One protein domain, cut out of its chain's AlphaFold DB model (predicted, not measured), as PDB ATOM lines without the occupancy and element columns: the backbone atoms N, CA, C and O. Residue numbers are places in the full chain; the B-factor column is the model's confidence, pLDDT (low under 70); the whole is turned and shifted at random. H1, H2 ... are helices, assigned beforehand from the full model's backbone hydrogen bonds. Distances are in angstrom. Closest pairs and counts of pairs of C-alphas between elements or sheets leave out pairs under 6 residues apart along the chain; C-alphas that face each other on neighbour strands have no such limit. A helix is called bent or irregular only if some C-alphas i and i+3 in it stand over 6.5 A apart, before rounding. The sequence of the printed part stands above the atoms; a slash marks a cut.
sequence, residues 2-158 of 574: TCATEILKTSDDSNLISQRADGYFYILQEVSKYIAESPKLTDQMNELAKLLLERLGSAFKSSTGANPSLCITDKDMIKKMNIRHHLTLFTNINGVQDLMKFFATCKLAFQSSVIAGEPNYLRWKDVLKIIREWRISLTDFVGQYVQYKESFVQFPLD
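Overview. This is residues 2 to 158 of the 574 residues of the protein "Hypothetical protein" of Rotaria magnacalcarata (UniProt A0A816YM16). Two long helices, H4 and H7, meet at right angles, residues 53 to 61 of H4 packing on residues 97 to 105 of H7, and seven shorter helices gather round them. H3 folds back along the first half of H4 as a helical hairpin, with H1 and H2 also packed on H4, while H5, H6 and H9 pack on H7, which lies nearest the middle, and the short H8 sits close beside it. The printed part has 157 residues with nine named helices, H1 to H9 in order along the chain, and no named strand: its class is all helix. Its helix packing is part aligned and part crossed, some touching pairs at a shallow tilt and others steeper. It is compact, with a radius of gyration of the C-alphas of 15.3 A, and a rounded outline spanning 41 by 34 by 32 A.

Arrangement. H1, residues 2 to 10, only just touches residues 48 to 52 of H4, residues 39 to 62, with 3 pairs of C-alphas within 8 A. Their closest C-alphas, of Thr 5 and Leu 48, are 5.9 A apart, and they run the same way at a shallow tilt of 19 degrees. H2, residues 14 to 19, touches residues 55 to 60 of H4 about perpendicular, at 77 degrees, with the closest C-alphas, of Ser 18 and Ala 59, 5.7 A apart. H3, residues 21 to 36, forms a helical hairpin with H4: they run opposite ways at a shallow tilt of 15 degrees, with the closest C-alphas, of Ile 35 and Leu 41, 6.4 A apart. H4 touches H7, residues 96 to 115, about perpendicular at 89 degrees, with the closest C-alphas, of Gly 57 and Lys 101, 4.0 A apart. H4 and H7 are the hub, each touching four other helices. H5, residues 75 to 81, touches residues 22 to 29 of H3 at a steep tilt of 55 degrees, with the closest C-alphas, of Tyr 26 and Met 81, 5.0 A apart. H5 only just touches residues 112 to 115 of H7, with 3 pairs of C-alphas within 8 A, the closest being those of Lys 75 and Ile 115 at 6.2 A. H6, residues 85 to 89, touches residues 102 to 106 of H7, with the closest C-alphas, of Leu 87 and Thr 105, 6.8 A apart. H8, residues 124 to 128, is close to but not clearly touching H7, with the closest C-alphas, of Cys 106 and Val 127, 7.5 A apart. H9, residues 138 to 152, touches H7 at a tilt of 36 degrees, only just steep, the same way, with the closest C-alphas, of Lys 107 and Phe 152, 6.9 A apart. H4 and H9 are near each other, with 5 pairs of C-alphas within 10 A. In H3, H5, H7 and H8 every O i to N i+4 pair is within hydrogen-bond range, against 3 of 5 in H1, 1 of 2 in H2, 17 of 20 in H4, 8 of 11 in H9 and 0 of 1 in H6, where 2 of 2 O i to N i+3 pairs are within range.

Along the chain. H1 begins at C-alpha 2, (-8.126, -27.593, -42.261). H3 measures 22.7 A from first to last C-alpha. H4, 36.3 A, has a kink of 30 degrees near residue 46 and is irregular, C-alphas 40 and 43 being 8.5 A apart. H7, 29.0 A, begins at C-alpha 96, (-34.975, -29.303, -30.935). H9, 18.6 A, is irregular too, with C-alphas 147 and 150 8.0 A apart, and ends at C-alpha 152, (-38.111, -11.250, -31.378).

Size, cuts and confidence. The two C-alphas farthest apart, of Ser 38 and Thr 139, are 43.3 A apart. The printed part has no cut. The link from H4 to H5, residues 63 to 74, is long, and residues 92 to 93 pair in parallel with residues 133 to 134. The mean pLDDT of the printed part is 79.7, with 28 residues under 70, among them residues 2 to 19 and 38 to 42.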
ATOM      1  N   THR A   2      -8.139 -26.699 -43.443       45.31
ATOM      2  CA  THR A   2      -8.126 -27.593 -42.261       45.31
ATOM      3  C   THR A   2      -7.926 -26.871 -40.919       45.31
ATOM      4  O   THR A   2      -8.537 -27.247 -39.929       45.31
ATOM      5  N   CYS A   3      -7.170 -25.767 -40.903       49.84
ATOM      6  CA  CYS A   3      -6.945 -24.959 -39.702       49.84
ATOM      7  C   CYS A   3      -8.235 -24.287 -39.168       49.84
ATOM      8  O   CYS A   3      -8.442 -24.220 -37.965       49.84
ATOM      9  N   ALA A   4      -9.155 -23.843 -40.037       50.34
ATOM     10  CA  ALA A   4     -10.361 -23.120 -39.607       50.34
ATOM     11  C   ALA A   4     -11.397 -24.033 -38.928       50.34
ATOM     12  O   ALA A   4     -12.038 -23.639 -37.954       50.34
ATOM     13  N   THR A   5     -11.547 -25.268 -39.416       52.69
ATOM     14  CA  THR A   5     -12.427 -26.273 -38.806       52.69
ATOM     15  C   THR A   5     -11.862 -26.826 -37.499       52.69
ATOM     16  O   THR A   5     -12.645 -27.130 -36.602       52.69
ATOM     17  N   GLU A   6     -10.537 -26.930 -37.354       53.88
ATOM     18  CA  GLU A   6      -9.889 -27.298 -36.083       53.88
ATOM     19  C   GLU A   6      -9.991 -26.184 -35.033       53.88
ATOM     20  O   GLU A   6     -10.372 -26.474 -33.901       53.88
ATOM     21  N   ILE A   7      -9.792 -24.913 -35.411       52.09
ATOM     22  CA  ILE A   7      -9.971 -23.751 -34.515       52.09
ATOM     23  C   ILE A   7     -11.380 -23.738 -33.899       52.09
ATOM     24  O   ILE A   7     -11.541 -23.553 -32.696       52.09
ATOM     25  N   LEU A   8     -12.417 -24.031 -34.690       54.62
ATOM     26  CA  LEU A   8     -13.806 -24.062 -34.209       54.62
ATOM     27  C   LEU A   8     -14.130 -25.244 -33.277       54.62
ATOM     28  O   LEU A   8     -15.165 -25.226 -32.596       54.62
ATOM     29  N   LYS A   9     -13.285 -26.282 -33.235       52.69
ATOM     30  CA  LYS A   9     -13.491 -27.475 -32.400       52.69
ATOM     31  C   LYS A   9     -12.920 -27.323 -30.985       52.69
ATOM     32  O   LYS A   9     -13.454 -27.976 -30.091       52.69
ATOM     33  N   THR A  10     -11.927 -26.457 -30.748       47.94
ATOM     34  CA  THR A  10     -11.105 -26.523 -29.517       47.94
ATOM     35  C   THR A  10     -10.951 -25.250 -28.663       47.94
ATOM     36  O   THR A  10     -10.351 -25.376 -27.600       47.94
ATOM     37  N   SER A  11     -11.447 -24.053 -29.022       48.09
ATOM     38  CA  SER A  11     -11.005 -22.798 -28.355       48.09
ATOM     39  C   SER A  11     -12.073 -21.918 -27.662       48.09
ATOM     40  O   SER A  11     -13.276 -21.989 -27.938       48.09
ATOM     41  N   ASP A  12     -11.571 -21.013 -26.801       50.62
ATOM     42  CA  ASP A  12     -12.220 -19.841 -26.170       50.62
ATOM     43  C   ASP A  12     -12.954 -18.897 -27.156       50.62
ATOM     44  O   ASP A  12     -13.753 -18.051 -26.744       50.62
ATOM     45  N   ASP A  13     -12.762 -19.069 -28.467       52.88
ATOM     46  CA  ASP A  13     -13.358 -18.245 -29.527       52.88
ATOM     47  C   ASP A  13     -14.884 -18.405 -29.652       52.88
ATOM     48  O   ASP A  13     -15.545 -17.613 -30.328       52.88
ATOM     49  N   SER A  14     -15.491 -19.377 -28.958       55.38
ATOM     50  CA  SER A  14     -16.957 -19.443 -28.824       55.38
ATOM     51  C   SER A  14     -17.549 -18.160 -28.216       55.38
ATOM     52  O   SER A  14     -18.642 -17.738 -28.608       55.38
ATOM     53  N   ASN A  15     -16.791 -17.480 -27.345       59.81
ATOM     54  CA  ASN A  15     -17.161 -16.174 -26.803       59.81
ATOM     55  C   ASN A  15     -17.142 -15.086 -27.886       59.81
ATOM     56  O   ASN A  15     -18.015 -14.220 -27.888       59.81
ATOM     57  N   LEU A  16     -16.220 -15.155 -28.854       65.44
ATOM     58  CA  LEU A  16     -16.151 -14.206 -29.969       65.44
ATOM     59  C   LEU A  16     -17.306 -14.395 -30.960       65.44
ATOM     60  O   LEU A  16     -17.867 -13.402 -31.416       65.44
ATOM     61  N   ILE A  17     -17.736 -15.633 -31.234       67.50
ATOM     62  CA  ILE A  17     -18.925 -15.913 -32.070       67.50
ATOM     63  C   ILE A  17     -20.184 -15.274 -31.478       67.50
ATOM     64  O   ILE A  17     -21.005 -14.727 -32.215       67.50
ATOM     65  N   SER A  18     -20.323 -15.287 -30.149       65.56
ATOM     66  CA  SER A  18     -21.460 -14.649 -29.476       65.56
ATOM     67  C   SER A  18     -21.500 -13.123 -29.657       65.56
ATOM     68  O   SER A  18     -22.571 -12.530 -29.534       65.56
ATOM     69  N   GLN A  19     -20.357 -12.512 -29.998       67.44
ATOM     70  CA  GLN A  19     -20.167 -11.066 -30.135       67.44
ATOM     71  C   GLN A  19     -19.963 -10.588 -31.584       67.44
ATOM     72  O   GLN A  19     -20.099  -9.397 -31.829       67.44
ATOM     73  N   ARG A  20     -19.591 -11.456 -32.538       75.25
ATOM     74  CA  ARG A  20     -19.142 -11.053 -33.891       75.25
ATOM     75  C   ARG A  20     -19.694 -11.929 -35.018       75.25
ATOM     76  O   ARG A  20     -18.940 -12.382 -35.876       75.25
ATOM     77  N   ALA A  21     -20.999 -12.206 -35.027       79.88
ATOM     78  CA  ALA A  21     -21.614 -13.089 -36.028       79.88
ATOM     79  C   ALA A  21     -21.385 -12.622 -37.485       79.88
ATOM     80  O   ALA A  21     -21.241 -13.447 -38.384       79.88
ATOM     81  N   ASP A  22     -21.295 -11.311 -37.705       80.56
ATOM     82  CA  ASP A  22     -21.026 -10.661 -38.988       80.56
ATOM     83  C   ASP A  22     -19.706 -11.116 -39.632       80.56
ATOM     84  O   ASP A  22     -19.703 -11.593 -40.765       80.56
ATOM     85  N   GLY A  23     -18.588 -11.072 -38.901       77.56
ATOM     86  CA  GLY A  23     -17.291 -11.493 -39.441       77.56
ATOM     87  C   GLY A  23     -17.283 -12.954 -39.907       77.56
ATOM     88  O   GLY A  23     -16.717 -13.269 -40.953       77.56
ATOM     89  N   TYR A  24     -17.961 -13.844 -39.179       76.31
ATOM     90  CA  TYR A  24     -18.020 -15.268 -39.525       76.31
ATOM     91  C   TYR A  24     -18.862 -15.541 -40.772       76.31
ATOM     92  O   TYR A  24     -18.426 -16.295 -41.644       76.31
ATOM     93  N   PHE A  25     -20.042 -14.924 -40.888       79.31
ATOM     94  CA  PHE A  25     -20.875 -15.072 -42.084       79.31
ATOM     95  C   PHE A  25     -20.216 -14.451 -43.317       79.31
ATOM     96  O   PHE A  25     -20.286 -15.033 -44.396       79.31
ATOM     97  N   TYR A  26     -19.509 -13.330 -43.153       80.00
ATOM     98  CA  TYR A  26     -18.692 -12.749 -44.215       80.00
ATOM     99  C   TYR A  26     -17.603 -13.715 -44.701       80.00
ATOM    100  O   TYR A  26     -17.506 -13.977 -45.897       80.00
ATOM    101  N   ILE A  27     -16.826 -14.310 -43.787       76.00
ATOM    102  CA  ILE A  27     -15.797 -15.298 -44.147       76.00
ATOM    103  C   ILE A  27     -16.427 -16.483 -44.882       76.00
ATOM    104  O   ILE A  27     -15.929 -16.899 -45.926       76.00
ATOM    105  N   LEU A  28     -17.538 -17.013 -44.365       75.88
ATOM    106  CA  LEU A  28     -18.227 -18.135 -44.990       75.88
ATOM    107  C   LEU A  28     -18.723 -17.783 -46.400       75.88
ATOM    108  O   LEU A  28     -18.624 -18.608 -47.310       75.88
ATOM    109  N   GLN A  29     -19.201 -16.557 -46.607       78.31
ATOM    110  CA  GLN A  29     -19.602 -16.063 -47.918       78.31
ATOM    111  C   GLN A  29     -18.419 -15.975 -48.892       78.31
ATOM    112  O   GLN A  29     -18.520 -16.480 -50.009       78.31
ATOM    113  N   GLU A  30     -17.318 -15.329 -48.505       77.62
ATOM    114  CA  GLU A  30     -16.152 -15.162 -49.384       77.62
ATOM    115  C   GLU A  30     -15.540 -16.512 -49.758       77.62
ATOM    116  O   GLU A  30     -15.206 -16.762 -50.917       77.62
ATOM    117  N   VAL A  31     -15.504 -17.440 -48.803       70.06
ATOM    118  CA  VAL A  31     -15.088 -18.815 -49.064       70.06
ATOM    119  C   VAL A  31     -16.076 -19.529 -49.998       70.06
ATOM    120  O   VAL A  31     -15.646 -20.214 -50.923       70.06
ATOM    121  N   SER A  32     -17.389 -19.320 -49.839       70.81
ATOM    122  CA  SER A  32     -18.409 -19.878 -50.745       70.81
ATOM    123  C   SER A  32     -18.273 -19.362 -52.182       70.81
ATOM    124  O   SER A  32     -18.397 -20.147 -53.121       70.81
ATOM    125  N   LYS A  33     -17.969 -18.070 -52.375       74.88
ATOM    126  CA  LYS A  33     -17.684 -17.495 -53.703       74.88
ATOM    127  C   LYS A  33     -16.463 -18.150 -54.342       74.88
ATOM    128  O   LYS A  33     -16.536 -18.592 -55.481       74.88
ATOM    129  N   TYR A  34     -15.383 -18.292 -53.577       71.12
ATOM    130  CA  TYR A  34     -14.161 -18.950 -54.039       71.12
ATOM    131  C   TYR A  34     -14.398 -20.411 -54.471       71.12
ATOM    132  O   TYR A  34     -13.789 -20.901 -55.418       71.12
ATOM    133  N   ILE A  35     -15.317 -21.121 -53.810       66.12
ATOM    134  CA  ILE A  35     -15.684 -22.505 -54.163       66.12
ATOM    135  C   ILE A  35     -16.582 -22.568 -55.395       66.12
ATOM    136  O   ILE A  35     -16.439 -23.493 -56.194       66.12
ATOM    137  N   ALA A  36     -17.482 -21.599 -55.588       70.31
ATOM    138  CA  ALA A  36     -18.243 -21.493 -56.833       70.31
ATOM    139  C   ALA A  36     -17.306 -21.369 -58.052       70.31
ATOM    140  O   ALA A  36     -17.633 -21.839 -59.139       70.31
ATOM    141  N   GLU A  37     -16.111 -20.817 -57.841       75.06
ATOM    142  CA  GLU A  37     -15.025 -20.731 -58.820       75.06
ATOM    143  C   GLU A  37     -14.091 -21.968 -58.812       75.06
ATOM    144  O   GLU A  37     -13.290 -22.144 -59.730       75.06
ATOM    145  N   SER A  38     -14.189 -22.859 -57.811       65.69
ATOM    146  CA  SER A  38     -13.332 -24.045 -57.653       65.69
ATOM    147  C   SER A  38     -14.045 -25.238 -56.960       65.69
ATOM    148  O   SER A  38     -14.013 -25.376 -55.733       65.69
ATOM    149  N   PRO A  39     -14.644 -26.178 -57.720       61.09
ATOM    150  CA  PRO A  39     -15.602 -27.176 -57.211       61.09
ATOM    151  C   PRO A  39     -15.019 -28.324 -56.355       61.09
ATOM    152  O   PRO A  39     -15.743 -29.247 -55.999       61.09
ATOM    153  N   LYS A  40     -13.723 -28.313 -56.013       63.12
ATOM    154  CA  LYS A  40     -13.044 -29.426 -55.312       63.12
ATOM    155  C   LYS A  40     -13.142 -29.386 -53.773       63.12
ATOM    156  O   LYS A  40     -12.634 -30.292 -53.121       63.12
ATOM    157  N   LEU A  41     -13.742 -28.347 -53.184       63.12
ATOM    158  CA  LEU A  41     -13.682 -28.043 -51.738       63.12
ATOM    159  C   LEU A  41     -15.021 -28.211 -50.982       63.12
ATOM    160  O   LEU A  41     -15.144 -27.780 -49.836       63.12
ATOM    161  N   THR A  42     -16.026 -28.836 -51.596       67.81
ATOM    162  CA  THR A  42     -17.429 -28.853 -51.138       67.81
ATOM    163  C   THR A  42     -17.653 -29.496 -49.761       67.81
ATOM    164  O   THR A  42     -18.350 -28.919 -48.928       67.81
ATOM    165  N   ASP A  43     -17.037 -30.645 -49.468       71.38
ATOM    166  CA  ASP A  43     -17.356 -31.415 -48.249       71.38
ATOM    167  C   ASP A  43     -16.871 -30.746 -46.955       71.38
ATOM    168  O   ASP A  43     -17.599 -30.684 -45.963       71.38
ATOM    169  N   GLN A  44     -15.666 -30.169 -46.964       69.19
ATOM    170  CA  GLN A  44     -15.115 -29.455 -45.801       69.19
ATOM    171  C   GLN A  44     -15.928 -28.204 -45.449       69.19
ATOM    172  O   GLN A  44     -15.926 -27.753 -44.306       69.19
ATOM    173  N   MET A  45     -16.617 -27.641 -46.436       67.69
ATOM    174  CA  MET A  45     -17.346 -26.381 -46.325       67.69
ATOM    175  C   MET A  45     -18.764 -26.586 -45.840       67.69
ATOM    176  O   MET A  45     -19.234 -25.824 -44.999       67.69
ATOM    177  N   ASN A  46     -19.384 -27.687 -46.254       72.50
ATOM    178  CA  ASN A  46     -20.601 -28.182 -45.628       72.50
ATOM    179  C   ASN A  46     -20.369 -28.480 -44.138       72.50
ATOM    180  O   ASN A  46     -21.177 -28.083 -43.298       72.50
ATOM    181  N   GLU A  47     -19.234 -29.095 -43.795       76.31
ATOM    182  CA  GLU A  47     -18.880 -29.375 -42.400       76.31
ATOM    183  C   GLU A  47     -18.602 -28.090 -41.599       76.31
ATOM    184  O   GLU A  47     -19.074 -27.942 -40.471       76.31
ATOM    185  N   LEU A  48     -17.896 -27.119 -42.191       75.94
ATOM    186  CA  LEU A  48     -17.670 -25.808 -41.580       75.94
ATOM    187  C   LEU A  48     -18.990 -25.064 -41.323       75.94
ATOM    188  O   LEU A  48     -19.211 -24.570 -40.218       75.94
ATOM    189  N   ALA A  49     -19.876 -25.005 -42.320       75.94
ATOM    190  CA  ALA A  49     -21.185 -24.370 -42.203       75.94
ATOM    191  C   ALA A  49     -22.032 -25.024 -41.103       75.94
ATOM    192  O   ALA A  49     -22.636 -24.329 -40.283       75.94
ATOM    193  N   LYS A  50     -22.028 -26.360 -41.034       79.12
ATOM    194  CA  LYS A  50     -22.725 -27.127 -39.999       79.12
ATOM    195  C   LYS A  50     -22.209 -26.797 -38.595       79.12
ATOM    196  O   LYS A  50     -23.013 -26.461 -37.723       79.12
ATOM    197  N   LEU A  51     -20.890 -26.832 -38.389       79.75
ATOM    198  CA  LEU A  51     -20.258 -26.494 -37.106       79.75
ATOM    199  C   LEU A  51     -20.556 -25.048 -36.689       79.75
ATOM    200  O   LEU A  51     -20.840 -24.779 -35.522       79.75
ATOM    201  N   LEU A  52     -20.535 -24.109 -37.638       79.44
ATOM    202  CA  LEU A  52     -20.860 -22.707 -37.371       79.44
ATOM    203  C   LEU A  52     -22.308 -22.540 -36.911       79.44
ATOM    204  O   LEU A  52     -22.551 -21.882 -35.899       79.44
ATOM    205  N   LEU A  53     -23.263 -23.172 -37.597       83.81
ATOM    206  CA  LEU A  53     -24.669 -23.150 -37.195       83.81
ATOM    207  C   LEU A  53     -24.873 -23.785 -35.811       83.81
ATOM    208  O   LEU A  53     -25.628 -23.248 -35.002       83.81
ATOM    209  N   GLU A  54     -24.173 -24.879 -35.495       85.25
ATOM    210  CA  GLU A  54     -24.188 -25.508 -34.166       85.25
ATOM    211  C   GLU A  54     -23.688 -24.572 -33.060       85.25
ATOM    212  O   GLU A  54     -24.326 -24.452 -32.005       85.25
ATOM    213  N   ARG A  55     -22.579 -23.864 -33.298       84.38
ATOM    214  CA  ARG A  55     -22.034 -22.882 -32.351       84.38
ATOM    215  C   ARG A  55     -22.962 -21.679 -32.186       84.38
ATOM    216  O   ARG A  55     -23.218 -21.277 -31.053       84.38
ATOM    217  N   LEU A  56     -23.522 -21.161 -33.280       86.19
ATOM    218  CA  LEU A  56     -24.523 -20.087 -33.269       86.19
ATOM    219  C   LEU A  56     -25.762 -20.472 -32.457       86.19
ATOM    220  O   LEU A  56     -26.176 -19.719 -31.577       86.19
ATOM    221  N   GLY A  57     -26.321 -21.660 -32.699       88.88
ATOM    222  CA  GLY A  57     -27.461 -22.173 -31.936       88.88
ATOM    223  C   GLY A  57     -27.139 -22.359 -30.450       88.88
ATOM    224  O   GLY A  57     -27.962 -22.045 -29.590       88.88
ATOM    225  N   SER A  58     -25.922 -22.806 -30.126       88.31
ATOM    226  CA  SER A  58     -25.466 -22.961 -28.737       88.31
ATOM    227  C   SER A  58     -25.335 -21.617 -28.017       88.31
ATOM    228  O   SER A  58     -25.820 -21.480 -26.894       88.31
ATOM    229  N   ALA A  59     -24.743 -20.613 -28.674       86.31
ATOM    230  CA  ALA A  59     -24.631 -19.250 -28.151       86.31
ATOM    231  C   ALA A  59     -26.004 -18.575 -27.994       86.31
ATOM    232  O   ALA A  59     -26.252 -17.847 -27.030       86.31
ATOM    233  N   PHE A  60     -26.928 -18.852 -28.917       89.62
ATOM    234  CA  PHE A  60     -28.314 -18.407 -28.809       89.62
ATOM    235  C   PHE A  60     -28.997 -18.984 -27.576       89.62
ATOM    236  O   PHE A  60     -29.545 -18.251 -26.753       89.62
ATOM    237  N   LYS A  61     -28.890 -20.300 -27.389       88.50
ATOM    238  CA  LYS A  61     -29.472 -20.987 -26.239       88.50
ATOM    239  C   LYS A  61     -28.909 -20.476 -24.911       88.50
ATOM    240  O   LYS A  61     -29.692 -20.201 -24.002       88.50
ATOM    241  N   SER A  62     -27.584 -20.358 -24.787       87.75
ATOM    242  CA  SER A  62     -26.926 -19.955 -23.533       87.75
ATOM    243  C   SER A  62     -27.253 -18.522 -23.115       87.75
ATOM    244  O   SER A  62     -27.299 -18.226 -21.926       87.75
ATOM    245  N   SER A  63     -27.531 -17.649 -24.081       87.38
ATOM    246  CA  SER A  63     -27.873 -16.244 -23.848       87.38
ATOM    247  C   SER A  63     -29.376 -15.981 -23.767       87.38
ATOM    248  O   SER A  63     -29.800 -14.827 -23.810       87.38
ATOM    249  N   THR A  64     -30.214 -17.021 -23.692       86.12
ATOM    250  CA  THR A  64     -31.684 -16.886 -23.747       86.12
ATOM    251  C   THR A  64     -32.172 -16.114 -24.983       86.12
ATOM    252  O   THR A  64     -33.184 -15.421 -24.960       86.12
ATOM    253  N   GLY A  65     -31.430 -16.252 -26.081       86.75
ATOM    254  CA  GLY A  65     -31.660 -15.601 -27.362       86.75
ATOM    255  C   GLY A  65     -31.087 -14.185 -27.491       86.75
ATOM    256  O   GLY A  65     -31.095 -13.631 -28.593       86.75
ATOM    257  N   ALA A  66     -30.535 -13.597 -26.420       83.69
ATOM    258  CA  ALA A  66     -29.993 -12.233 -26.425       83.69
ATOM    259  C   ALA A  66     -28.754 -12.074 -27.329       83.69
ATOM    260  O   ALA A  66     -28.619 -11.058 -28.014       83.69
ATOM    261  N   ASN A  67     -27.936 -13.119 -27.447       79.31
ATOM    262  CA  ASN A  67     -26.918 -13.300 -28.488       79.31
ATOM    263  C   ASN A  67     -27.416 -14.386 -29.459       79.31
ATOM    264  O   ASN A  67     -28.267 -15.173 -29.061       79.31
ATOM    265  N   PRO A  68     -26.987 -14.466 -30.730       81.62
ATOM    266  CA  PRO A  68     -26.059 -13.616 -31.466       81.62
ATOM    267  C   PRO A  68     -26.772 -12.376 -32.031       81.62
ATOM    268  O   PRO A  68     -27.988 -12.391 -32.246       81.62
ATOM    269  N   SER A  69     -26.016 -11.303 -32.254       82.75
ATOM    270  CA  SER A  69     -26.497 -10.073 -32.893       82.75
ATOM    271  C   SER A  69     -25.490  -9.587 -33.933       82.75
ATOM    272  O   SER A  69     -24.302  -9.886 -33.827       82.75
ATOM    273  N   LEU A  70     -25.953  -8.835 -34.933       83.44
ATOM    274  CA  LEU A  70     -25.057  -8.131 -35.855       83.44
ATOM    275  C   LEU A  70     -24.518  -6.863 -35.194       83.44
ATOM    276  O   LEU A  70     -25.295  -5.996 -34.798       83.44
ATOM    277  N   CYS A  71     -23.194  -6.749 -35.097       81.19
ATOM    278  CA  CYS A  71     -22.530  -5.559 -34.558       81.19
ATOM    279  C   CYS A  71     -22.134  -4.548 -35.642       81.19
ATOM    280  O   CYS A  71     -21.819  -3.400 -35.329       81.19
ATOM    281  N   ILE A  72     -22.166  -4.956 -36.909       81.12
ATOM    282  CA  ILE A  72     -21.878  -4.088 -38.044       81.12
ATOM    283  C   ILE A  72     -23.123  -3.300 -38.471       81.12
ATOM    284  O   ILE A  72     -24.222  -3.843 -38.541       81.12
ATOM    285  N   THR A  73     -22.946  -2.015 -38.776       83.50
ATOM    286  CA  THR A  73     -24.005  -1.117 -39.276       83.50
ATOM    287  C   THR A  73     -23.878  -0.806 -40.771       83.50
ATOM    288  O   THR A  73     -24.738  -0.134 -41.340       83.50
ATOM    289  N   ASP A  74     -22.829  -1.315 -41.425       86.12
ATOM    290  CA  ASP A  74     -22.594  -1.174 -42.861       86.12
ATOM    291  C   ASP A  74     -23.624  -1.985 -43.664       86.12
ATOM    292  O   ASP A  74     -23.616  -3.219 -43.700       86.12
ATOM    293  N   LYS A  75     -24.517  -1.256 -44.339       88.19
ATOM    294  CA  LYS A  75     -25.595  -1.828 -45.146       88.19
ATOM    295  C   LYS A  75     -25.076  -2.637 -46.327       88.19
ATOM    296  O   LYS A  75     -25.656  -3.675 -46.641       88.19
ATOM    297  N   ASP A  76     -24.019  -2.175 -46.989       86.44
ATOM    298  CA  ASP A  76     -23.488  -2.826 -48.184       86.44
ATOM    299  C   ASP A  76     -22.747  -4.103 -47.808       86.44
ATOM    300  O   ASP A  76     -22.886  -5.120 -48.490       86.44
ATOM    301  N   MET A  77     -22.031  -4.098 -46.683       83.50
ATOM    302  CA  MET A  77     -21.420  -5.311 -46.149       83.50
ATOM    303  C   MET A  77     -22.474  -6.333 -45.706       83.50
ATOM    304  O   MET A  77     -22.350  -7.507 -46.046       83.50
ATOM    305  N   ILE A  78     -23.556  -5.921 -45.036       85.50
ATOM    306  CA  ILE A  78     -24.653  -6.835 -44.655       85.50
ATOM    307  C   ILE A  78     -25.352  -7.433 -45.872       85.50
ATOM    308  O   ILE A  78     -25.601  -8.641 -45.910       85.50
ATOM    309  N   LYS A  79     -25.636  -6.608 -46.886       83.19
ATOM    310  CA  LYS A  79     -26.196  -7.079 -48.158       83.19
ATOM    311  C   LYS A  79     -25.269  -8.078 -48.836       83.19
ATOM    312  O   LYS A  79     -25.754  -9.078 -49.355       83.19
ATOM    313  N   LYS A  80     -23.952  -7.839 -48.792       82.50
ATOM    314  CA  LYS A  80     -22.958  -8.804 -49.266       82.50
ATOM    315  C   LYS A  80     -23.083 -10.101 -48.471       82.50
ATOM    316  O   LYS A  80     -23.384 -11.098 -49.111       82.50
ATOM    317  N   MET A  81     -22.986 -10.091 -47.139       82.81
ATOM    318  CA  MET A  81     -23.026 -11.305 -46.297       82.81
ATOM    319  C   MET A  81     -24.223 -12.231 -46.565       82.81
ATOM    320  O   MET A  81     -24.113 -13.435 -46.365       82.81
ATOM    321  N   ASN A  82     -25.358 -11.689 -47.022       78.62
ATOM    322  CA  ASN A  82     -26.532 -12.455 -47.447       78.62
ATOM    323  C   ASN A  82     -27.031 -13.458 -46.387       78.62
ATOM    324  O   ASN A  82     -27.321 -14.621 -46.667       78.62
ATOM    325  N   ILE A  83     -27.187 -12.978 -45.149       84.12
ATOM    326  CA  ILE A  83     -27.673 -13.768 -44.002       84.12
ATOM    327  C   ILE A  83     -28.997 -14.479 -44.315       84.12
ATOM    328  O   ILE A  83     -29.250 -15.592 -43.860       84.12
ATOM    329  N   ARG A  84     -29.826 -13.863 -45.159       82.31
ATOM    330  CA  ARG A  84     -31.092 -14.428 -45.626       82.31
ATOM    331  C   ARG A  84     -30.919 -15.695 -46.457       82.31
ATOM    332  O   ARG A  84     -31.717 -16.612 -46.298       82.31
ATOM    333  N   HIS A  85     -29.892 -15.793 -47.300       80.25
ATOM    334  CA  HIS A  85     -29.620 -17.020 -48.049       80.25
ATOM    335  C   HIS A  85     -29.311 -18.197 -47.118       80.25
ATOM    336  O   HIS A  85     -29.706 -19.320 -47.414       80.25
ATOM    337  N   HIS A  86     -28.725 -17.957 -45.942       80.38
ATOM    338  CA  HIS A  86     -28.495 -19.024 -44.965       80.38
ATOM    339  C   HIS A  86     -29.782 -19.626 -44.391       80.38
ATOM    340  O   HIS A  86     -29.751 -20.768 -43.942       80.38
ATOM    341  N   LEU A  87     -30.929 -18.938 -44.477       82.38
ATOM    342  CA  LEU A  87     -32.220 -19.563 -44.169       82.38
ATOM    343  C   LEU A  87     -32.543 -20.701 -45.149       82.38
ATOM    344  O   LEU A  87     -33.134 -21.693 -44.739       82.38
ATOM    345  N   THR A  88     -32.102 -20.607 -46.411       79.44
ATOM    346  CA  THR A  88     -32.315 -21.647 -47.442       79.44
ATOM    347  C   THR A  88     -31.556 -22.940 -47.190       79.44
ATOM    348  O   THR A  88     -31.886 -23.967 -47.777       79.44
ATOM    349  N   LEU A  89     -30.598 -22.921 -46.261       77.50
ATOM    350  CA  LEU A  89     -29.895 -24.121 -45.816       77.50
ATOM    351  C   LEU A  89     -30.765 -24.997 -44.901       77.50
ATOM    352  O   LEU A  89     -30.504 -26.191 -44.774       77.50
ATOM    353  N   PHE A  90     -31.813 -24.435 -44.290       82.81
ATOM    354  CA  PHE A  90     -32.780 -25.197 -43.502       82.81
ATOM    355  C   PHE A  90     -33.832 -25.812 -44.420       82.81
ATOM    356  O   PHE A  90     -34.945 -25.308 -44.551       82.81
ATOM    357  N   THR A  91     -33.480 -26.923 -45.061       80.44
ATOM    358  CA  THR A  91     -34.437 -27.701 -45.857       80.44
ATOM    359  C   THR A  91     -35.410 -28.457 -44.951       80.44
ATOM    360  O   THR A  91     -36.624 -28.383 -45.163       80.44
ATOM    361  N   ASN A  92     -34.878 -29.080 -43.891       82.31
ATOM    362  CA  ASN A  92     -35.600 -29.876 -42.897       82.31
ATOM    363  C   ASN A  92     -35.124 -29.531 -41.474       82.31
ATOM    364  O   ASN A  92     -33.950 -29.222 -41.268       82.31
ATOM    365  N   ILE A  93     -36.014 -29.633 -40.479       85.56
ATOM    366  CA  ILE A  93     -35.671 -29.444 -39.055       85.56
ATOM    367  C   ILE A  93     -35.895 -30.761 -38.306       85.56
ATOM    368  O   ILE A  93     -37.042 -31.153 -38.062       85.56
ATOM    369  N   ASN A  94     -34.794 -31.420 -37.923       81.12
ATOM    370  CA  ASN A  94     -34.774 -32.746 -37.304       81.12
ATOM    371  C   ASN A  94     -34.458 -32.646 -35.805       81.12
ATOM    372  O   ASN A  94     -33.401 -33.054 -35.331       81.12
ATOM    373  N   GLY A  95     -35.395 -32.101 -35.036       85.75
ATOM    374  CA  GLY A  95     -35.293 -32.041 -33.576       85.75
ATOM    375  C   GLY A  95     -35.056 -30.642 -33.015       85.75
ATOM    376  O   GLY A  95     -34.863 -29.657 -33.728       85.75
ATOM    377  N   VAL A  96     -35.079 -30.565 -31.685       85.81
ATOM    378  CA  VAL A  96     -34.975 -29.303 -30.935       85.81
ATOM    379  C   VAL A  96     -33.626 -28.612 -31.164       85.81
ATOM    380  O   VAL A  96     -33.562 -27.387 -31.180       85.81
ATOM    381  N   GLN A  97     -32.546 -29.369 -31.383       84.50
ATOM    382  CA  GLN A  97     -31.223 -28.786 -31.629       84.50
ATOM    383  C   GLN A  97     -31.167 -27.994 -32.939       84.50
ATOM    384  O   GLN A  97     -30.666 -26.873 -32.939       84.50
ATOM    385  N   ASP A  98     -31.715 -28.526 -34.033       88.25
ATOM    386  CA  ASP A  98     -31.770 -27.808 -35.312       88.25
ATOM    387  C   ASP A  98     -32.699 -26.597 -35.237       88.25
ATOM    388  O   ASP A  98     -32.409 -25.555 -35.826       88.25
ATOM    389  N   LEU A  99     -33.763 -26.690 -34.433       89.88
ATOM    390  CA  LEU A  99     -34.648 -25.561 -34.182       89.88
ATOM    391  C   LEU A  99     -33.918 -24.384 -33.508       89.88
ATOM    392  O   LEU A  99     -34.201 -23.228 -33.818       89.88
ATOM    393  N   MET A 100     -32.948 -24.651 -32.625       90.31
ATOM    394  CA  MET A 100     -32.142 -23.589 -32.003       90.31
ATOM    395  C   MET A 100     -31.259 -22.873 -33.019       90.31
ATOM    396  O   MET A 100     -31.169 -21.646 -33.005       90.31
ATOM    397  N   LYS A 101     -30.630 -23.638 -33.918       90.31
ATOM    398  CA  LYS A 101     -29.824 -23.086 -35.015       90.31
ATOM    399  C   LYS A 101     -30.701 -22.201 -35.899       90.31
ATOM    400  O   LYS A 101     -30.330 -21.070 -36.195       90.31
ATOM    401  N   PHE A 102     -31.896 -22.685 -36.233       91.56
ATOM    402  CA  PHE A 102     -32.876 -21.949 -37.020       91.56
ATOM    403  C   PHE A 102     -33.287 -20.626 -36.360       91.56
ATOM    404  O   PHE A 102     -33.226 -19.585 -37.014       91.56
ATOM    405  N   PHE A 103     -33.649 -20.619 -35.071       93.19
ATOM    406  CA  PHE A 103     -34.013 -19.377 -34.378       93.19
ATOM    407  C   PHE A 103     -32.861 -18.370 -34.317       93.19
ATOM    408  O   PHE A 103     -33.089 -17.181 -34.553       93.19
ATOM    409  N   ALA A 104     -31.628 -18.832 -34.088       91.38
ATOM    410  CA  ALA A 104     -30.448 -17.973 -34.138       91.38
ATOM    411  C   ALA A 104     -30.302 -17.301 -35.517       91.38
ATOM    412  O   ALA A 104     -30.144 -16.081 -35.601       91.38
ATOM    413  N   THR A 105     -30.431 -18.070 -36.604       90.69
ATOM    414  CA  THR A 105     -30.369 -17.540 -37.976       90.69
ATOM    415  C   THR A 105     -31.532 -16.596 -38.281       90.69
ATOM    416  O   THR A 105     -31.315 -15.552 -38.893       90.69
ATOM    417  N   CYS A 106     -32.749 -16.895 -37.814       92.12
ATOM    418  CA  CYS A 106     -33.910 -16.016 -37.973       92.12
ATOM    419  C   CYS A 106     -33.674 -14.654 -37.331       92.12
ATOM    420  O   CYS A 106     -33.900 -13.629 -37.972       92.12
ATOM    421  N   LYS A 107     -33.186 -14.627 -36.085       91.69
ATOM    422  CA  LYS A 107     -32.910 -13.376 -35.372       91.69
ATOM    423  C   LYS A 107     -31.926 -12.506 -36.150       91.69
ATOM    424  O   LYS A 107     -32.196 -11.326 -36.373       91.69
ATOM    425  N   LEU A 108     -30.828 -13.102 -36.612       90.12
ATOM    426  CA  LEU A 108     -29.836 -12.405 -37.431       90.12
ATOM    427  C   LEU A 108     -30.433 -11.926 -38.758       90.12
ATOM    428  O   LEU A 108     -30.153 -10.808 -39.185       90.12
ATOM    429  N   ALA A 109     -31.289 -12.725 -39.397       90.06
ATOM    430  CA  ALA A 109     -31.950 -12.349 -40.642       90.06
ATOM    431  C   ALA A 109     -32.899 -11.153 -40.452       90.06
ATOM    432  O   ALA A 109     -32.844 -10.208 -41.244       90.06
ATOM    433  N   PHE A 110     -33.709 -11.132 -39.390       90.56
ATOM    434  CA  PHE A 110     -34.556  -9.983 -39.064       90.56
ATOM    435  C   PHE A 110     -33.722  -8.728 -38.778       90.56
ATOM    436  O   PHE A 110     -33.959  -7.694 -39.398       90.56
ATOM    437  N   GLN A 111     -32.684  -8.823 -37.938       89.06
ATOM    438  CA  GLN A 111     -31.766  -7.704 -37.680       89.06
ATOM    439  C   GLN A 111     -31.110  -7.188 -38.968       89.06
ATOM    440  O   GLN A 111     -31.086  -5.983 -39.215       89.06
ATOM    441  N   SER A 112     -30.636  -8.096 -39.830       88.56
ATOM    442  CA  SER A 112     -30.025  -7.738 -41.117       88.56
ATOM    443  C   SER A 112     -30.995  -6.964 -42.010       88.56
ATOM    444  O   SER A 112     -30.611  -5.974 -42.628       88.56
ATOM    445  N   SER A 113     -32.270  -7.372 -42.018       87.56
ATOM    446  CA  SER A 113     -33.333  -6.720 -42.780       87.56
ATOM    447  C   SER A 113     -33.560  -5.282 -42.328       87.56
ATOM    448  O   SER A 113     -33.839  -4.424 -43.164       87.56
ATOM    449  N   VAL A 114     -33.458  -5.029 -41.020       86.81
ATOM    450  CA  VAL A 114     -33.592  -3.686 -40.447       86.81
ATOM    451  C   VAL A 114     -32.432  -2.809 -40.864       86.81
ATOM    452  O   VAL A 114     -32.636  -1.731 -41.416       86.81
ATOM    453  N   ILE A 115     -31.209  -3.286 -40.633       87.81
ATOM    454  CA  ILE A 115     -30.006  -2.489 -40.865       87.81
ATOM    455  C   ILE A 115     -29.860  -2.172 -42.357       87.81
ATOM    456  O   ILE A 115     -29.610  -1.022 -42.718       87.81
ATOM    457  N   ALA A 116     -30.100  -3.148 -43.239       84.12
ATOM    458  CA  ALA A 116     -30.036  -2.956 -44.686       84.12
ATOM    459  C   ALA A 116     -31.085  -1.960 -45.229       84.12
ATOM    460  O   ALA A 116     -30.920  -1.468 -46.349       84.12
ATOM    461  N   GLY A 117     -32.116  -1.623 -44.441       76.75
ATOM    462  CA  GLY A 117     -33.168  -0.673 -44.804       76.75
ATOM    463  C   GLY A 117     -34.059  -1.181 -45.932       76.75
ATOM    464  O   GLY A 117     -34.388  -0.421 -46.842       76.75
ATOM    465  N   GLU A 118     -34.385  -2.473 -45.930       74.50
ATOM    466  CA  GLU A 118     -35.209  -3.037 -46.990       74.50
ATOM    467  C   GLU A 118     -36.671  -2.569 -46.897       74.50
ATOM    468  O   GLU A 118     -37.244  -2.583 -45.807       74.50
ATOM    469  N   PRO A 119     -37.301  -2.195 -48.030       57.41
ATOM    470  CA  PRO A 119     -38.637  -1.593 -48.048       57.41
ATOM    471  C   PRO A 119     -39.741  -2.533 -47.545       57.41
ATOM    472  O   PRO A 119     -40.809  -2.068 -47.162       57.41
ATOM    473  N   ASN A 120     -39.473  -3.840 -47.497       62.41
ATOM    474  CA  ASN A 120     -40.322  -4.838 -46.865       62.41
ATOM    475  C   ASN A 120     -39.471  -5.642 -45.883       62.41
ATOM    476  O   ASN A 120     -38.645  -6.457 -46.299       62.41
ATOM    477  N   TYR A 121     -39.667  -5.415 -44.584       72.00
ATOM    478  CA  TYR A 121     -39.028  -6.245 -43.571       72.00
ATOM    479  C   TYR A 121     -39.418  -7.712 -43.764       72.00
ATOM    480  O   TYR A 121     -40.553  -8.027 -44.135       72.00
ATOM    481  N   LEU A 122     -38.458  -8.601 -43.503       83.88
ATOM    482  CA  LEU A 122     -38.675 -10.043 -43.507       83.88
ATOM    483  C   LEU A 122     -39.868 -10.384 -42.596       83.88
ATOM    484  O   LEU A 122     -40.009  -9.793 -41.525       83.88
ATOM    485  N   ARG A 123     -40.717 -11.331 -43.004       87.94
ATOM    486  CA  ARG A 123     -41.844 -11.819 -42.195       87.94
ATOM    487  C   ARG A 123     -41.661 -13.289 -41.872       87.94
ATOM    488  O   ARG A 123     -41.148 -14.049 -42.693       87.94
ATOM    489  N   TRP A 124     -42.152 -13.713 -40.710       91.81
ATOM    490  CA  TRP A 124     -42.066 -15.110 -40.283       91.81
ATOM    491  C   TRP A 124     -42.646 -16.084 -41.303       91.81
ATOM    492  O   TRP A 124     -42.026 -17.103 -41.576       91.81
ATOM    493  N   LYS A 125     -43.784 -15.767 -41.927       90.62
ATOM    494  CA  LYS A 125     -44.379 -16.623 -42.961       90.62
ATOM    495  C   LYS A 125     -43.406 -16.914 -44.106       90.62
ATOM    496  O   LYS A 125     -43.344 -18.043 -44.573       90.62
ATOM    497  N   ASP A 126     -42.637 -15.921 -44.541       88.69
ATOM    498  CA  ASP A 126     -41.689 -16.087 -45.646       88.69
ATOM    499  C   ASP A 126     -40.438 -16.847 -45.214       88.69
ATOM    500  O   ASP A 126     -39.943 -17.678 -45.969       88.69
ATOM    501  N   VAL A 127     -39.985 -16.640 -43.976       89.81
ATOM    502  CA  VAL A 127     -38.917 -17.444 -43.365       89.81
ATOM    503  C   VAL A 127     -39.321 -18.913 -43.288       89.81
ATOM    504  O   VAL A 127     -38.555 -19.799 -43.651       89.81
ATOM    505  N   LEU A 128     -40.543 -19.179 -42.835       90.19
ATOM    506  CA  LEU A 128     -41.043 -20.531 -42.638       90.19
ATOM    507  C   LEU A 128     -41.286 -21.262 -43.960       90.19
ATOM    508  O   LEU A 128     -41.063 -22.468 -44.006       90.19
ATOM    509  N   LYS A 129     -41.659 -20.549 -45.036       88.31
ATOM    510  CA  LYS A 129     -41.819 -21.113 -46.391       88.31
ATOM    511  C   LYS A 129     -40.582 -21.802 -46.947       88.31
ATOM    512  O   LYS A 129     -40.683 -22.611 -47.867       88.31
ATOM    513  N   ILE A 130     -39.415 -21.441 -46.431       85.56
ATOM    514  CA  ILE A 130     -38.140 -21.994 -46.873       85.56
ATOM    515  C   ILE A 130     -37.973 -23.440 -46.383       85.56
ATOM    516  O   ILE A 130     -37.272 -24.229 -47.014       85.56
ATOM    517  N   ILE A 131     -38.670 -23.806 -45.308       81.56
ATOM    518  CA  ILE A 131     -38.555 -25.116 -44.685       81.56
ATOM    519  C   ILE A 131     -39.671 -26.012 -45.208       81.56
ATOM    520  O   ILE A 131     -40.853 -25.712 -45.039       81.56
ATOM    521  N   ARG A 132     -39.293 -27.129 -45.828       71.12
ATOM    522  CA  ARG A 132     -40.235 -27.995 -46.547       71.12
ATOM    523  C   ARG A 132     -40.699 -29.199 -45.734       71.12
ATOM    524  O   ARG A 132     -41.859 -29.568 -45.852       71.12
ATOM    525  N   GLU A 133     -39.848 -29.780 -44.885       76.31
ATOM    526  CA  GLU A 133     -40.208 -30.963 -44.085       76.31
ATOM    527  C   GLU A 133     -39.847 -30.751 -42.615       76.31
ATOM    528  O   GLU A 133     -38.800 -31.173 -42.108       76.31
ATOM    529  N   TRP A 134     -40.713 -30.063 -41.884       82.06
ATOM    530  CA  TRP A 134     -40.546 -30.006 -40.443       82.06
ATOM    531  C   TRP A 134     -40.780 -31.398 -39.831       82.06
ATOM    532  O   TRP A 134     -41.797 -32.020 -40.122       82.06
ATOM    533  N   ARG A 135     -39.895 -31.875 -38.940       81.44
ATOM    534  CA  ARG A 135     -40.051 -33.182 -38.255       81.44
ATOM    535  C   ARG A 135     -40.153 -33.107 -36.726       81.44
ATOM    536  O   ARG A 135     -40.138 -34.132 -36.060       81.44
ATOM    537  N   ILE A 136     -40.240 -31.904 -36.152       83.50
ATOM    538  CA  ILE A 136     -40.492 -31.707 -34.699       83.50
ATOM    539  C   ILE A 136     -42.001 -31.716 -34.376       83.50
ATOM    540  O   ILE A 136     -42.769 -31.891 -35.303       83.50
ATOM    541  N   SER A 137     -42.487 -31.483 -33.157       83.44
ATOM    542  CA  SER A 137     -43.935 -31.232 -32.968       83.44
ATOM    543  C   SER A 137     -44.273 -29.732 -33.040       83.44
ATOM    544  O   SER A 137     -43.393 -28.879 -32.877       83.44
ATOM    545  N   LEU A 138     -45.545 -29.373 -33.280       85.81
ATOM    546  CA  LEU A 138     -45.999 -27.974 -33.157       85.81
ATOM    547  C   LEU A 138     -45.795 -27.455 -31.723       85.81
ATOM    548  O   LEU A 138     -45.358 -26.324 -31.529       85.81
ATOM    549  N   THR A 139     -46.042 -28.306 -30.725       87.00
ATOM    550  CA  THR A 139     -45.822 -28.001 -29.307       87.00
ATOM    551  C   THR A 139     -44.365 -27.669 -29.010       87.00
ATOM    552  O   THR A 139     -44.113 -26.691 -28.309       87.00
ATOM    553  N   ASP A 140     -43.410 -28.413 -29.576       89.81
ATOM    554  CA  ASP A 140     -41.981 -28.129 -29.395       89.81
ATOM    555  C   ASP A 140     -41.609 -26.778 -29.997       89.81
ATOM    556  O   ASP A 140     -40.922 -25.985 -29.353       89.81
ATOM    557  N   PHE A 141     -42.094 -26.484 -31.209       92.06
ATOM    558  CA  PHE A 141     -41.849 -25.186 -31.833       92.06
ATOM    559  C   PHE A 141     -42.382 -24.039 -30.976       92.06
ATOM    560  O   PHE A 141     -41.639 -23.109 -30.667       92.06
ATOM    561  N   VAL A 142     -43.654 -24.118 -30.573       92.69
ATOM    562  CA  VAL A 142     -44.303 -23.086 -29.755       92.69
ATOM    563  C   VAL A 142     -43.597 -22.949 -28.410       92.69
ATOM    564  O   VAL A 142     -43.326 -21.829 -27.986       92.69
ATOM    565  N   GLY A 143     -43.250 -24.061 -27.756       93.31
ATOM    566  CA  GLY A 143     -42.537 -24.056 -26.479       93.31
ATOM    567  C   GLY A 143     -41.194 -23.337 -26.571       93.31
ATOM    568  O   GLY A 143     -40.906 -22.455 -25.762       93.31
ATOM    569  N   GLN A 144     -40.406 -23.649 -27.600       93.31
ATOM    570  CA  GLN A 144     -39.123 -22.992 -27.832       93.31
ATOM    571  C   GLN A 144     -39.287 -21.523 -28.247       93.31
ATOM    572  O   GLN A 144     -38.590 -20.660 -27.722       93.31
ATOM    573  N   TYR A 145     -40.238 -21.188 -29.125       94.56
ATOM    574  CA  TYR A 145     -40.494 -19.788 -29.478       94.56
ATOM    575  C   TYR A 145     -40.887 -18.965 -28.245       94.56
ATOM    576  O   TYR A 145     -40.342 -17.889 -28.028       94.56
ATOM    577  N   VAL A 146     -41.786 -19.477 -27.396       94.62
ATOM    578  CA  VAL A 146     -42.202 -18.801 -26.157       94.62
ATOM    579  C   VAL A 146     -41.017 -18.578 -25.218       94.62
ATOM    580  O   VAL A 146     -40.946 -17.519 -24.595       94.62
ATOM    581  N   GLN A 147     -40.079 -19.529 -25.149       93.44
ATOM    582  CA  GLN A 147     -38.849 -19.395 -24.368       93.44
ATOM    583  C   GLN A 147     -37.962 -18.238 -24.860       93.44
ATOM    584  O   GLN A 147     -37.346 -17.563 -24.039       93.44
ATOM    585  N   TYR A 148     -37.916 -17.982 -26.171       92.81
ATOM    586  CA  TYR A 148     -37.022 -16.984 -26.781       92.81
ATOM    587  C   TYR A 148     -37.726 -15.737 -27.331       92.81
ATOM    588  O   TYR A 148     -37.080 -14.893 -27.953       92.81
ATOM    589  N   LYS A 149     -39.034 -15.585 -27.105       91.88
ATOM    590  CA  LYS A 149     -39.870 -14.532 -27.711       91.88
ATOM    591  C   LYS A 149     -39.362 -13.109 -27.465       91.88
ATOM    592  O   LYS A 149     -39.519 -12.257 -28.334       91.88
ATOM    593  N   GLU A 150     -38.710 -12.864 -26.326       91.25
ATOM    594  CA  GLU A 150     -38.148 -11.550 -25.975       91.25
ATOM    595  C   GLU A 150     -37.062 -11.105 -26.970       91.25
ATOM    596  O   GLU A 150     -36.875  -9.920 -27.227       91.25
ATOM    597  N   SER A 151     -36.403 -12.062 -27.625       89.50
ATOM    598  CA  SER A 151     -35.410 -11.787 -28.670       89.50
ATOM    599  C   SER A 151     -36.032 -11.359 -30.005       89.50
ATOM    600  O   SER A 151     -35.317 -10.889 -30.889       89.50
ATOM    601  N   PHE A 152     -37.351 -11.514 -30.156       90.94
ATOM    602  CA  PHE A 152     -38.111 -11.250 -31.378       90.94
ATOM    603  C   PHE A 152     -39.215 -10.203 -31.177       90.94
ATOM    604  O   PHE A 152     -40.111 -10.105 -32.004       90.94
ATOM    605  N   VAL A 153     -39.172  -9.388 -30.117       87.88
ATOM    606  CA  VAL A 153     -40.238  -8.405 -29.807       87.88
ATOM    607  C   VAL A 153     -40.522  -7.444 -30.967       87.88
ATOM    608  O   VAL A 153     -41.670  -7.073 -31.187       87.88
ATOM    609  N   GLN A 154     -39.498  -7.073 -31.742       86.44
ATOM    610  CA  GLN A 154     -39.649  -6.220 -32.931       86.44
ATOM    611  C   GLN A 154     -40.221  -6.962 -34.154       86.44
ATOM    612  O   GLN A 154     -40.715  -6.326 -35.081       86.44
ATOM    613  N   PHE A 155     -40.166  -8.295 -34.154       89.44
ATOM    614  CA  PHE A 155     -40.604  -9.180 -35.237       89.44
ATOM    615  C   PHE A 155     -41.401 -10.351 -34.655       89.44
ATOM    616  O   PHE A 155     -40.952 -11.498 -34.737       89.44
ATOM    617  N   PRO A 156     -42.548 -10.097 -34.002       90.75
ATOM    618  CA  PRO A 156     -43.311 -11.163 -33.378       90.75
ATOM    619  C   PRO A 156     -43.846 -12.125 -34.443       90.75
ATOM    620  O   PRO A 156     -44.193 -11.727 -35.555       90.75
ATOM    621  N   LEU A 157     -43.922 -13.408 -34.091       93.06
ATOM    622  CA  LEU A 157     -44.660 -14.402 -34.858       93.06
ATOM    623  C   LEU A 157     -46.113 -13.939 -34.995       93.06
ATOM    624  O   LEU A 157     -46.780 -13.694 -33.990       93.06
ATOM    625  N   ASP A 158     -46.585 -13.809 -36.231       91.62
ATOM    626  CA  ASP A 158     -47.933 -13.342 -36.538       91.62
ATOM    627  C   ASP A 158     -48.894 -14.505 -36.844       91.62
ATOM    628  O   ASP A 158     -48.504 -15.669 -36.987       91.62
TER     629      ASP A 158